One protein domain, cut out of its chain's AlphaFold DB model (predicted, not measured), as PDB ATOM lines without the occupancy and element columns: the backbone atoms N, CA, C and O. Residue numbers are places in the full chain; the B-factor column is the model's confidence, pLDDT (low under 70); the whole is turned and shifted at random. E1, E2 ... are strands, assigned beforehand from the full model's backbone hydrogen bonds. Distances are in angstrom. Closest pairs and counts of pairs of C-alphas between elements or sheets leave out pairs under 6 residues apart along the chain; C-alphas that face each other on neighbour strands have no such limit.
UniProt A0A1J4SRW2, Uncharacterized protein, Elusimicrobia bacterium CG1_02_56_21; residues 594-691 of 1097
ATOM      1  N   GLN A 594     139.668 187.854 118.992       89.00
ATOM      2  CA  GLN A 594     140.826 187.199 119.614       89.00
ATOM      3  C   GLN A 594     141.995 187.056 118.638       89.00
ATOM      4  O   GLN A 594     141.826 186.545 117.532       89.00
ATOM      5  N   LEU A 595     143.189 187.448 119.083       91.62
ATOM      6  CA  LEU A 595     144.456 187.124 118.433       91.62
ATOM      7  C   LEU A 595     145.299 186.261 119.378       91.62
ATOM      8  O   LEU A 595     145.838 186.755 120.367       91.62
ATOM      9  N   LEU A 596     145.403 184.976 119.039       88.19
ATOM     10  CA  LEU A 596     146.318 184.017 119.656       88.19
ATOM     11  C   LEU A 596     147.734 184.250 119.115       88.19
ATOM     12  O   LEU A 596     147.962 184.148 117.908       88.19
ATOM     13  N   VAL A 597     148.690 184.518 120.002       89.25
ATOM     14  CA  VAL A 597     150.124 184.560 119.690       89.25
ATOM     15  C   VAL A 597     150.797 183.379 120.388       89.25
ATOM     16  O   VAL A 597     150.879 183.326 121.615       89.25
ATOM     17  N   SER A 598     151.274 182.416 119.604       84.31
ATOM     18  CA  SER A 598     151.921 181.191 120.083       84.31
ATOM     19  C   SER A 598     153.140 180.838 119.229       84.31
ATOM     20  O   SER A 598     153.310 181.344 118.117       84.31
ATOM     21  N   ASN A 599     154.004 179.963 119.748       81.00
ATOM     22  CA  ASN A 599     155.045 179.324 118.945       81.00
ATOM     23  C   ASN A 599     154.505 178.020 118.333       81.00
ATOM     24  O   ASN A 599     153.709 177.319 118.960       81.00
ATOM     25  N   SER A 600     154.956 177.670 117.127       77.06
ATOM     26  CA  SER A 600     154.510 176.467 116.416       77.06
ATOM     27  C   SER A 600     154.937 175.197 117.161       77.06
ATOM     28  O   SER A 600     156.095 174.787 117.087       77.06
ATOM     29  N   GLY A 601     154.002 174.588 117.899       72.69
ATOM     30  CA  GLY A 601     154.245 173.400 118.724       72.69
ATOM     31  C   GLY A 601     154.719 173.675 120.159       72.69
ATOM     32  O   GLY A 601     155.269 172.770 120.777       72.69
ATOM     33  N   GLY A 602     154.538 174.892 120.687       77.94
ATOM     34  CA  GLY A 602     154.785 175.210 122.102       77.94
ATOM     35  C   GLY A 602     153.504 175.242 122.946       77.94
ATOM     36  O   GLY A 602     152.473 175.721 122.479       77.94
ATOM     37  N   ASP A 603     153.584 174.783 124.199       82.06
ATOM     38  CA  ASP A 603     152.451 174.738 125.144       82.06
ATOM     39  C   ASP A 603     152.022 176.120 125.681       82.06
ATOM     40  O   ASP A 603     150.856 176.328 126.038       82.06
ATOM     41  N   ALA A 604     152.960 177.070 125.734       84.94
ATOM     42  CA  ALA A 604     152.742 178.429 126.219       84.94
ATOM     43  C   ALA A 604     152.218 179.362 125.114       84.94
ATOM     44  O   ALA A 604     152.760 179.406 124.004       84.94
ATOM     45  N   HIS A 605     151.185 180.144 125.431       86.88
ATOM     46  CA  HIS A 605     150.548 181.076 124.504       86.88
ATOM     47  C   HIS A 605     150.055 182.365 125.180       86.88
ATOM     48  O   HIS A 605     149.930 182.461 126.403       86.88
ATOM     49  N   LEU A 606     149.828 183.378 124.342       91.62
ATOM     50  CA  LEU A 606     149.394 184.722 124.701       91.62
ATOM     51  C   LEU A 606     148.126 185.065 123.912       91.62
ATOM     52  O   LEU A 606     148.198 185.257 122.698       91.62
ATOM     53  N   ASP A 607     146.980 185.188 124.581       91.38
ATOM     54  CA  ASP A 607     145.731 185.586 123.922       91.38
ATOM     55  C   ASP A 607     145.412 187.064 124.150       91.38
ATOM     56  O   ASP A 607     145.128 187.504 125.272       91.38
ATOM     57  N   LEU A 608     145.385 187.827 123.059       92.88
ATOM     58  CA  LEU A 608     144.896 189.202 123.030       92.88
ATOM     59  C   LEU A 608     143.388 189.180 122.752       92.88
ATOM     60  O   LEU A 608     142.958 188.931 121.624       92.88
ATOM     61  N   ASN A 609     142.586 189.427 123.787       91.19
ATOM     62  CA  ASN A 609     141.128 189.331 123.758       91.19
ATOM     63  C   ASN A 609     140.462 190.715 123.721       91.19
ATOM     64  O   ASN A 609     140.770 191.596 124.526       91.19
ATOM     65  N   SER A 610     139.481 190.866 122.834       87.19
ATOM     66  CA  SER A 610     138.677 192.066 122.604       87.19
ATOM     67  C   SER A 610     137.194 191.693 122.636       87.19
ATOM     68  O   SER A 610     136.669 191.077 121.708       87.19
ATOM     69  N   ASN A 611     136.512 192.012 123.735       82.06
ATOM     70  CA  ASN A 611     135.106 191.673 123.956       82.06
ATOM     71  C   ASN A 611     134.245 192.937 124.062       82.06
ATOM     72  O   ASN A 611     134.736 194.044 124.281       82.06
ATOM     73  N   SER A 612     132.924 192.783 123.932       73.69
ATOM     74  CA  SER A 612     131.968 193.892 124.018       73.69
ATOM     75  C   SER A 612     131.992 194.557 125.403       73.69
ATOM     76  O   SER A 612     131.300 194.120 126.323       73.69
ATOM     77  N   GLY A 613     132.795 195.615 125.536       72.31
ATOM     78  CA  GLY A 613     132.953 196.426 126.746       72.31
ATOM     79  C   GLY A 613     134.256 196.215 127.526       72.31
ATOM     80  O   GLY A 613     134.486 196.958 128.476       72.31
ATOM     81  N   TYR A 614     135.108 195.246 127.164       82.50
ATOM     82  CA  TYR A 614     136.354 194.972 127.892       82.50
ATOM     83  C   TYR A 614     137.382 194.194 127.062       82.50
ATOM     84  O   TYR A 614     137.047 193.261 126.333       82.50
ATOM     85  N   ASN A 615     138.655 194.551 127.242       87.94
ATOM     86  CA  ASN A 615     139.797 193.948 126.555       87.94
ATOM     87  C   ASN A 615     140.797 193.422 127.592       87.94
ATOM     88  O   ASN A 615     140.960 194.037 128.655       87.94
ATOM     89  N   TYR A 616     141.462 192.305 127.294       92.19
ATOM     90  CA  TYR A 616     142.433 191.687 128.196       92.19
ATOM     91  C   TYR A 616     143.497 190.854 127.479       92.19
ATOM     92  O   TYR A 616     143.308 190.389 126.357       92.19
ATOM     93  N   ILE A 617     144.611 190.661 128.174       94.31
ATOM     94  CA  ILE A 617     145.721 189.787 127.814       94.31
ATOM     95  C   ILE A 617     145.686 188.592 128.766       94.31
ATOM     96  O   ILE A 617     145.619 188.784 129.983       94.31
ATOM     97  N   LEU A 618     145.709 187.380 128.219       92.38
ATOM     98  CA  LEU A 618     145.728 186.119 128.964       92.38
ATOM     99  C   LEU A 618     147.062 185.401 128.720       92.38
ATOM    100  O   LEU A 618     147.529 185.355 127.581       92.38
ATOM    101  N   TRP A 619     147.656 184.852 129.780       92.56
ATOM    102  CA  TRP A 619     148.859 184.018 129.715       92.56
ATOM    103  C   TRP A 619     148.537 182.607 130.200       92.56
ATOM    104  O   TRP A 619     148.138 182.417 131.356       92.56
ATOM    105  N   SER A 620     148.750 181.623 129.335       88.12
ATOM    106  CA  SER A 620     148.343 180.232 129.533       88.12
ATOM    107  C   SER A 620     149.420 179.263 129.053       88.12
ATOM    108  O   SER A 620     150.113 179.517 128.069       88.12
ATOM    109  N   ASP A 621     149.566 178.143 129.760       88.44
ATOM    110  CA  ASP A 621     150.598 177.141 129.490       88.44
ATOM    111  C   ASP A 621     150.078 175.732 129.809       88.44
ATOM    112  O   ASP A 621     149.653 175.445 130.931       88.44
ATOM    113  N   ALA A 622     150.074 174.852 128.807       82.31
ATOM    114  CA  ALA A 622     149.617 173.470 128.960       82.31
ATOM    115  C   ALA A 622     150.657 172.547 129.629       82.31
ATOM    116  O   ALA A 622     150.287 171.496 130.155       82.31
ATOM    117  N   SER A 623     151.936 172.936 129.676       82.81
ATOM    118  CA  SER A 623     153.007 172.123 130.276       82.81
ATOM    119  C   SER A 623     152.932 172.070 131.809       82.81
ATOM    120  O   SER A 623     153.401 171.116 132.429       82.81
ATOM    121  N   LEU A 624     152.290 173.068 132.427       80.88
ATOM    122  CA  LEU A 624     152.115 173.179 133.880       80.88
ATOM    123  C   LEU A 624     150.933 172.350 134.423       80.88
ATOM    124  O   LEU A 624     150.765 172.245 135.639       80.88
ATOM    125  N   GLY A 625     150.104 171.776 133.547       64.88
ATOM    126  CA  GLY A 625     148.942 170.966 133.915       64.88
ATOM    127  C   GLY A 625     148.025 170.699 132.720       64.88
ATOM    128  O   GLY A 625     147.752 171.592 131.922       64.88
ATOM    129  N   GLY A 626     147.562 169.450 132.602       65.12
ATOM    130  CA  GLY A 626     146.811 168.964 131.441       65.12
ATOM    131  C   GLY A 626     145.464 169.661 131.204       65.12
ATOM    132  O   GLY A 626     144.873 170.229 132.116       65.12
ATOM    133  N   ALA A 627     144.991 169.573 129.956       62.69
ATOM    134  CA  ALA A 627     143.910 170.389 129.397       62.69
ATOM    135  C   ALA A 627     142.637 170.509 130.279       62.69
ATOM    136  O   ALA A 627     142.129 169.490 130.755       62.69
ATOM    137  N   PRO A 628     142.041 171.717 130.408       65.81
ATOM    138  CA  PRO A 628     142.418 172.972 129.743       65.81
ATOM    139  C   PRO A 628     143.740 173.568 130.274       65.81
ATOM    140  O   PRO A 628     144.061 173.350 131.439       65.81
ATOM    141  N   PRO A 629     144.504 174.317 129.448       70.69
ATOM    142  CA  PRO A 629     145.808 174.861 129.836       70.69
ATOM    143  C   PRO A 629     145.769 175.660 131.140       70.69
ATOM    144  O   PRO A 629     144.826 176.429 131.380       70.69
ATOM    145  N   VAL A 630     146.815 175.522 131.958       82.06
ATOM    146  CA  VAL A 630     146.922 176.248 133.224       82.06
ATOM    147  C   VAL A 630     147.054 177.734 132.929       82.06
ATOM    148  O   VAL A 630     147.987 178.188 132.266       82.06
ATOM    149  N   GLN A 631     146.102 178.500 133.448       87.94
ATOM    150  CA  GLN A 631     146.138 179.953 133.395       87.94
ATOM    151  C   GLN A 631     147.219 180.438 134.361       87.94
ATOM    152  O   GLN A 631     147.115 180.209 135.566       87.94
ATOM    153  N   GLN A 632     148.252 181.104 133.852       89.31
ATOM    154  CA  GLN A 632     149.260 181.750 134.694       89.31
ATOM    155  C   GLN A 632     148.713 183.077 135.235       89.31
ATOM    156  O   GLN A 632     148.832 183.376 136.427       89.31
ATOM    157  N   GLY A 633     148.008 183.839 134.394       92.06
ATOM    158  CA  GLY A 633     147.293 185.035 134.820       92.06
ATOM    159  C   GLY A 633     146.618 185.794 133.685       92.06
ATOM    160  O   GLY A 633     146.730 185.438 132.515       92.06
ATOM    161  N   VAL A 634     145.922 186.869 134.053       93.38
ATOM    162  CA  VAL A 634     145.166 187.729 133.135       93.38
ATOM    163  C   VAL A 634     145.291 189.196 133.540       93.38
ATOM    164  O   VAL A 634     145.140 189.523 134.717       93.38
ATOM    165  N   LEU A 635     145.553 190.079 132.573       94.50
ATOM    166  CA  LEU A 635     145.621 191.536 132.741       94.50
ATOM    167  C   LEU A 635     144.611 192.208 131.810       94.50
ATOM    168  O   LEU A 635     144.711 192.082 130.593       94.50
ATOM    169  N   GLY A 636     143.665 192.969 132.351       91.44
ATOM    170  CA  GLY A 636     142.721 193.715 131.519       91.44
ATOM    171  C   GLY A 636     141.668 194.472 132.309       91.44
ATOM    172  O   GLY A 636     141.726 194.539 133.536       91.44
ATOM    173  N   PHE A 637     140.707 195.058 131.602       88.94
ATOM    174  CA  PHE A 637     139.628 195.812 132.238       88.94
ATOM    175  C   PHE A 637     138.492 194.893 132.705       88.94
ATOM    176  O   PHE A 637     138.135 193.935 132.017       88.94
ATOM    177  N   ILE A 638     137.906 195.183 133.870       84.56
ATOM    178  CA  ILE A 638     136.701 194.484 134.350       84.56
ATOM    179  C   ILE A 638     135.518 194.764 133.395       84.56
ATOM    180  O   ILE A 638     135.328 195.919 133.013       84.56
ATOM    181  N   PRO A 639     134.661 193.771 133.068       73.88
ATOM    182  CA  PRO A 639     133.481 193.911 132.192       73.88
ATOM    183  C   PRO A 639     132.324 194.797 132.721       73.88
ATOM    184  O   PRO A 639     131.165 194.573 132.374       73.88
ATOM    185  N   ASN A 640     132.586 195.798 133.566       69.25
ATOM    186  CA  ASN A 640     131.566 196.701 134.109       69.25
ATOM    187  C   ASN A 640     131.673 198.097 133.475       69.25
ATOM    188  O   ASN A 640     132.603 198.846 133.767       69.25
ATOM    189  N   LEU A 641     130.663 198.478 132.686       60.50
ATOM    190  CA  LEU A 641     130.575 199.772 131.991       60.50
ATOM    191  C   LEU A 641     130.669 201.003 132.920       60.50
ATOM    192  O   LEU A 641     130.968 202.098 132.447       60.50
ATOM    193  N   ALA A 642     130.444 200.841 134.228       64.25
ATOM    194  CA  ALA A 642     130.553 201.903 135.231       64.25
ATOM    195  C   ALA A 642     131.938 202.011 135.915       64.25
ATOM    196  O   ALA A 642     132.093 202.815 136.835       64.25
ATOM    197  N   SER A 643     132.948 201.206 135.549       69.88
ATOM    198  CA  SER A 643     134.257 201.198 136.234       69.88
ATOM    199  C   SER A 643     135.452 201.014 135.299       69.88
ATOM    200  O   SER A 643     135.594 199.995 134.630       69.88
ATOM    201  N   ARG A 644     136.373 201.985 135.320       79.12
ATOM    202  CA  ARG A 644     137.673 201.920 134.635       79.12
ATOM    203  C   ARG A 644     138.705 201.260 135.553       79.12
ATOM    204  O   ARG A 644     139.590 201.926 136.090       79.12
ATOM    205  N   ASP A 645     138.555 199.952 135.736       88.31
ATOM    206  CA  ASP A 645     139.390 199.142 136.626       88.31
ATOM    207  C   ASP A 645     140.252 198.191 135.791       88.31
ATOM    208  O   ASP A 645     139.754 197.178 135.297       88.31
ATOM    209  N   LEU A 646     141.536 198.521 135.633       91.06
ATOM    210  CA  LEU A 646     142.553 197.627 135.071       91.06
ATOM    211  C   LEU A 646     143.023 196.678 136.176       91.06
ATOM    212  O   LEU A 646     143.484 197.143 137.213       91.06
ATOM    213  N   VAL A 647     142.921 195.367 135.985       91.69
ATOM    214  CA  VAL A 647     143.215 194.368 137.024       91.69
ATOM    215  C   VAL A 647     144.155 193.296 136.501       91.69
ATOM    216  O   VAL A 647     143.958 192.795 135.394       91.69
ATOM    217  N   TYR A 648     145.133 192.911 137.328       94.50
ATOM    218  CA  TYR A 648     145.910 191.686 137.150       94.50
ATOM    219  C   TYR A 648     145.464 190.609 138.146       94.50
ATOM    220  O   TYR A 648     145.480 190.826 139.366       94.50
ATOM    221  N   ARG A 649     145.099 189.430 137.629       92.12
ATOM    222  CA  ARG A 649     144.762 188.248 138.434       92.12
ATOM    223  C   ARG A 649     145.714 187.098 138.119       92.12
ATOM    224  O   ARG A 649     145.759 186.641 136.979       92.12
ATOM    225  N   ALA A 650     146.423 186.593 139.125       92.06
ATOM    226  CA  ALA A 650     147.219 185.373 139.005       92.06
ATOM    227  C   ALA A 650     146.285 184.152 139.033       92.06
ATOM    228  O   ALA A 650     145.428 184.050 139.915       92.06
ATOM    229  N   GLY A 651     146.410 183.249 138.059       89.31
ATOM    230  CA  GLY A 651     145.484 182.124 137.873       89.31
ATOM    231  C   GLY A 651     144.057 182.510 137.454       89.31
ATOM    232  O   GLY A 651     143.129 181.728 137.663       89.31
ATOM    233  N   GLY A 652     143.840 183.729 136.948       88.75
ATOM    234  CA  GLY A 652     142.518 184.200 136.515       88.75
ATOM    235  C   GLY A 652     142.162 183.782 135.089       88.75
ATOM    236  O   GLY A 652     143.033 183.725 134.229       88.75
ATOM    237  N   THR A 653     140.875 183.530 134.832       87.19
ATOM    238  CA  THR A 653     140.342 183.210 133.490       87.19
ATOM    239  C   THR A 653     139.779 184.435 132.768       87.19
ATOM    240  O   THR A 653     139.655 184.433 131.549       87.19
ATOM    241  N   SER A 654     139.433 185.493 133.505       88.00
ATOM    242  CA  SER A 654     139.118 186.821 132.966       88.00
ATOM    243  C   SER A 654     139.474 187.899 134.000       88.00
ATOM    244  O   SER A 654     139.606 187.575 135.185       88.00
ATOM    245  N   PRO A 655     139.554 189.194 133.633       87.88
ATOM    246  CA  PRO A 655     139.783 190.271 134.605       87.88
ATOM    247  C   PRO A 655     138.740 190.348 135.735       87.88
ATOM    248  O   PRO A 655     139.008 190.948 136.775       87.88
ATOM    249  N   GLY A 656     137.555 189.749 135.551       84.81
ATOM    250  CA  GLY A 656     136.491 189.697 136.555       84.81
ATOM    251  C   GLY A 656     136.345 188.366 137.305       84.81
ATOM    252  O   GLY A 656     135.608 188.331 138.287       84.81
ATOM    253  N   THR A 657     136.991 187.272 136.872       83.00
ATOM    254  CA  THR A 657     136.677 185.909 137.357       83.00
ATOM    255  C   THR A 657     137.887 184.980 137.462       83.00
ATOM    256  O   THR A 657     138.742 184.942 136.578       83.00
ATOM    257  N   GLY A 658     137.888 184.139 138.502       81.19
ATOM    258  CA  GLY A 658     138.944 183.155 138.759       81.19
ATOM    259  C   GLY A 658     140.232 183.787 139.294       81.19
ATOM    260  O   GLY A 658     140.441 184.993 139.175       81.19
ATOM    261  N   GLY A 659     141.104 182.974 139.890       87.88
ATOM    262  CA  GLY A 659     142.408 183.426 140.379       87.88
ATOM    263  C   GLY A 659     142.379 184.462 141.511       87.88
ATOM    264  O   GLY A 659     141.331 184.986 141.910       87.88
ATOM    265  N   GLN A 660     143.567 184.779 142.020       89.62
ATOM    266  CA  GLN A 660     143.763 185.800 143.048       89.62
ATOM    267  C   GLN A 660     144.051 187.159 142.416       89.62
ATOM    268  O   GLN A 660     144.842 187.266 141.481       89.62
ATOM    269  N   GLU A 661     143.416 188.207 142.938       90.88
ATOM    270  CA  GLU A 661     143.674 189.579 142.506       90.88
ATOM    271  C   GLU A 661     144.983 190.072 143.121       90.88
ATOM    272  O   GLU A 661     145.087 190.193 144.340       90.88
ATOM    273  N   VAL A 662     145.985 190.339 142.283       90.62
ATOM    274  CA  VAL A 662     147.307 190.773 142.755       90.62
ATOM    275  C   VAL A 662     147.342 192.293 142.865       90.62
ATOM    276  O   VAL A 662     147.698 192.834 143.912       90.62
ATOM    277  N   PHE A 663     146.926 192.984 141.800       93.38
ATOM    278  CA  PHE A 663     146.788 194.436 141.801       93.38
ATOM    279  C   PHE A 663     145.649 194.926 140.903       93.38
ATOM    280  O   PHE A 663     145.220 194.251 139.961       93.38
ATOM    281  N   ARG A 664     145.208 196.151 141.186       92.62
ATOM    282  CA  ARG A 664     144.188 196.908 140.458       92.62
ATOM    283  C   ARG A 664     144.668 198.338 140.241       92.62
ATOM    284  O   ARG A 664     145.252 198.921 141.144       92.62
ATOM    285  N   ILE A 665     144.362 198.937 139.097       92.94
ATOM    286  CA  ILE A 665     144.422 200.386 138.896       92.94
ATOM    287  C   ILE A 665     143.005 200.868 138.601       92.94
ATOM    288  O   ILE A 665     142.421 200.511 137.579       92.94
ATOM    289  N   LYS A 666     142.441 201.643 139.527       89.75
ATOM    290  CA  LYS A 666     141.066 202.149 139.476       89.75
ATOM    291  C   LYS A 666     141.079 203.653 139.245       89.75
ATOM    292  O   LYS A 666     141.741 204.362 139.998       89.75
ATOM    293  N   ALA A 667     140.348 204.143 138.248       85.19
ATOM    294  CA  ALA A 667     140.042 205.571 138.157       85.19
ATOM    295  C   ALA A 667     138.815 205.918 139.018       85.19
ATOM    296  O   ALA A 667     137.843 205.157 139.048       85.19
ATOM    297  N   ASP A 668     138.843 207.065 139.694       76.50
ATOM    298  CA  ASP A 668     137.650 207.656 140.311       76.50
ATOM    299  C   ASP A 668     136.876 208.573 139.341       76.50
ATOM    300  O   ASP A 668     137.221 208.707 138.164       76.50
ATOM    301  N   SER A 669     135.792 209.192 139.817       72.88
ATOM    302  CA  SER A 669     134.929 210.073 139.016       72.88
ATOM    303  C   SER A 669     135.600 211.373 138.554       72.88
ATOM    304  O   SER A 669     135.062 212.031 137.667       72.88
ATOM    305  N   ALA A 670     136.768 211.727 139.102       75.81
ATOM    306  CA  ALA A 670     137.604 212.832 138.630       75.81
ATOM    307  C   ALA A 670     138.697 212.369 137.642       75.81
ATOM    308  O   ALA A 670     139.468 213.189 137.146       75.81
ATOM    309  N   GLY A 671     138.775 211.067 137.343       75.00
ATOM    310  CA  GLY A 671     139.791 210.482 136.465       75.00
ATOM    311  C   GLY A 671     141.143 210.235 137.140       75.00
ATOM    312  O   GLY A 671     142.113 209.935 136.442       75.00
ATOM    313  N   ILE A 672     141.234 210.337 138.471       81.88
ATOM    314  CA  ILE A 672     142.479 210.088 139.205       81.88
ATOM    315  C   ILE A 672     142.674 208.575 139.340       81.88
ATOM    316  O   ILE A 672     141.844 207.879 139.926       81.88
ATOM    317  N   TRP A 673     143.782 208.069 138.799       88.56
ATOM    318  CA  TRP A 673     144.140 206.650 138.844       88.56
ATOM    319  C   TRP A 673     144.791 206.272 140.176       88.56
ATOM    320  O   TRP A 673     145.697 206.952 140.660       88.56
ATOM    321  N   LYS A 674     144.336 205.159 140.754       92.31
ATOM    322  CA  LYS A 674     144.720 204.675 142.083       92.31
ATOM    323  C   LYS A 674     145.132 203.212 142.015       92.31
ATOM    324  O   LYS A 674     144.326 202.360 141.641       92.31
ATOM    325  N   PHE A 675     146.387 202.930 142.355       94.44
ATOM    326  CA  PHE A 675     146.973 201.594 142.331       94.44
ATOM    327  C   PHE A 675     146.745 200.885 143.674       94.44
ATOM    328  O   PHE A 675     147.207 201.348 144.715       94.44
ATOM    329  N   GLY A 676     146.027 199.765 143.657       92.62
ATOM    330  CA  GLY A 676     145.724 198.930 144.816       92.62
ATOM    331  C   GLY A 676     146.435 197.580 144.758       92.62
ATOM    332  O   GLY A 676     146.370 196.911 143.732       92.62
ATOM    333  N   ILE A 677     147.048 197.152 145.864       92.31
ATOM    334  CA  ILE A 677     147.517 195.771 146.090       92.31
ATOM    335  C   ILE A 677     146.655 195.155 147.192       92.31
ATOM    336  O   ILE A 677     146.506 195.749 148.262       92.31
ATOM    337  N   GLY A 678     146.080 193.976 146.940       87.44
ATOM    338  CA  GLY A 678     145.235 193.270 147.915       87.44
ATOM    339  C   GLY A 678     143.918 193.978 148.274       87.44
ATOM    340  O   GLY A 678     143.291 193.631 149.269       87.44
ATOM    341  N   THR A 679     143.488 194.976 147.493       87.62
ATOM    342  CA  THR A 679     142.219 195.697 147.685       87.62
ATOM    343  C   THR A 679     141.534 195.983 146.356       87.62
ATOM    344  O   THR A 679     142.159 196.440 145.399       87.62
ATOM    345  N   ASN A 680     140.219 195.764 146.324       86.75
ATOM    346  CA  ASN A 680     139.357 196.105 145.194       86.75
ATOM    347  C   ASN A 680     138.915 197.584 145.188       86.75
ATOM    348  O   ASN A 680     138.309 198.035 144.215       86.75
ATOM    349  N   ASN A 681     139.223 198.343 146.247       88.38
ATOM    350  CA  ASN A 681     138.841 199.745 146.416       88.38
ATOM    351  C   ASN A 681     140.030 200.587 146.941       88.38
ATOM    352  O   ASN A 681     140.110 200.890 148.137       88.38
ATOM    353  N   PRO A 682     141.004 200.940 146.079       91.25
ATOM    354  CA  PRO A 682     142.121 201.797 146.461       91.25
ATOM    355  C   PRO A 682     141.651 203.239 146.720       91.25
ATOM    356  O   PRO A 682     141.119 203.909 145.838       91.25
ATOM    357  N   THR A 683     141.850 203.725 147.948       89.88
ATOM    358  CA  THR A 683     141.415 205.060 148.397       89.88
ATOM    359  C   THR A 683     142.406 206.160 148.010       89.88
ATOM    360  O   THR A 683     141.994 207.274 147.681       89.88
ATOM    361  N   GLN A 684     143.697 205.821 148.002       91.19
ATOM    362  CA  GLN A 684     144.839 206.680 147.672       91.19
ATOM    363  C   GLN A 684     145.496 206.257 146.353       91.19
ATOM    364  O   GLN A 684     145.305 205.128 145.903       91.19
ATOM    365  N   SER A 685     146.317 207.134 145.762       89.19
ATOM    366  CA  SER A 685     147.044 206.878 144.503       89.19
ATOM    367  C   SER A 685     147.897 205.601 144.530       89.19
ATOM    368  O   SER A 685     148.077 204.962 143.496       89.19
ATOM    369  N   PHE A 686     148.370 205.205 145.715       92.25
ATOM    370  CA  PHE A 686     148.977 203.906 145.995       92.25
ATOM    371  C   PHE A 686     148.434 203.383 147.335       92.25
ATOM    372  O   PHE A 686     148.544 204.069 148.352       92.25
ATOM    373  N   HIS A 687     147.814 202.200 147.347       92.25
ATOM    374  CA  HIS A 687     147.191 201.596 148.530       92.25
ATOM    375  C   HIS A 687     147.518 200.096 148.605       92.25
ATOM    376  O   HIS A 687     147.011 199.301 147.817       92.25
ATOM    377  N   ILE A 688     148.335 199.696 149.580       92.00
ATOM    378  CA  ILE A 688     148.595 198.284 149.888       92.00
ATOM    379  C   ILE A 688     147.724 197.882 151.086       92.00
ATOM    380  O   ILE A 688     147.926 198.385 152.188       92.00
ATOM    381  N   ALA A 689     146.781 196.962 150.881       88.81
ATOM    382  CA  ALA A 689     145.918 196.397 151.927       88.81
ATOM    383  C   ALA A 689     146.382 194.991 152.369       88.81
ATOM    384  O   ALA A 689     145.598 194.136 152.775       88.81
ATOM    385  N   SER A 690     147.677 194.719 152.255       89.44
ATOM    386  CA  SER A 690     148.325 193.438 152.549       89.44
ATOM    387  C   SER A 690     149.708 193.682 153.154       89.44
ATOM    388  O   SER A 690     150.236 194.789 153.067       89.44
ATOM    389  N   ASN A 691     150.301 192.660 153.772       89.12
ATOM    390  CA  ASN A 691     151.630 192.790 154.368       89.12
ATOM    391  C   ASN A 691     152.673 193.189 153.308       89.12
ATOM    392  O   ASN A 691     152.732 192.587 152.236       89.12
TER     393      ASN A 691
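What this domain is: This is residues 594 to 691 of the 1097 residues of an uncharacterized protein of Elusimicrobia bacterium CG1_02_56_21 (UniProt A0A1J4SRW2). The domain is one broad, flat, twisted sheet of eight strands, laid side by side in the order in which they follow along the chain, with no named helix over either face. Seven strands, E1 to E7, zigzag across it, and short E8 comes back beside E7 at the far edge; the loop of residues 651 to 659, between E5 and E6, folds back over one face. The printed part has 98 residues with eight named strands, order E1, E2, E3, E4, E5, E6, E7, E8, mixed; the class is all strand. It is only just compact, close to loose, with a radius of gyration of the C-alphas of 14.8 A and spans of 47 by 34 by 18 A.

Where its parts are: E1, residues 594 to 598, begins with C-alpha 594 at (140.826, 187.199, 119.614) and is 12.6 A long. E2, residues 604 to 611, measures 22.2 A, and E3, residues 614 to 621, 22.9 A. E4, residues 630 to 637, is 20.9 A long, from C-alpha 630 at (146.922, 176.248, 133.224). E5, residues 645 to 650, measures 16.0 A. E6, residues 660 to 667, measures 20.7 A and bends by 55 degrees at Phe 663. E7, residues 673 to 677, is 13.5 A long. E8, residues 686 to 688, is 6.8 A long and ends with C-alpha 688 at (148.595, 198.284, 149.888).

How they stand to each other: E1 to E7 form a meander, each strand the antiparallel neighbour of the one before. Edge strand E1 makes a hairpin with E2 at 169 degrees; N 597 and O 606 are 2.8 A apart, within hydrogen-bond range. In the hairpin of E2 and E3, at 165 degrees, N 609 and O 616 are 2.8 A apart. In that of E3 and E4, at 164 degrees, N 617 and O 635 are 2.8 A apart. E4 and E5 form a hairpin at 172 degrees, with N 647 and O 636 at 2.8 A. In the hairpin of E5 and E6, at 168 degrees, N 665 and O 646 are 2.7 A apart. E6 and E7 form a hairpin at 164 degrees, with N 674 and O 666 at 2.8 A. E8, the other edge strand, is parallel to E7 at 17 degrees, with N 687 and O 675 at 2.8 A. E1 and E8 are apart.

The domain as a whole: The two C-alphas farthest apart are those of Gly 601 and Ala 670, at 47.2 A. From edge to edge the strands' lines turn by 68 degrees. The printed part has no cut and no long link. The mean pLDDT of the printed part is 85.2; residues 625 to 628 and 640 to 643 are under 70.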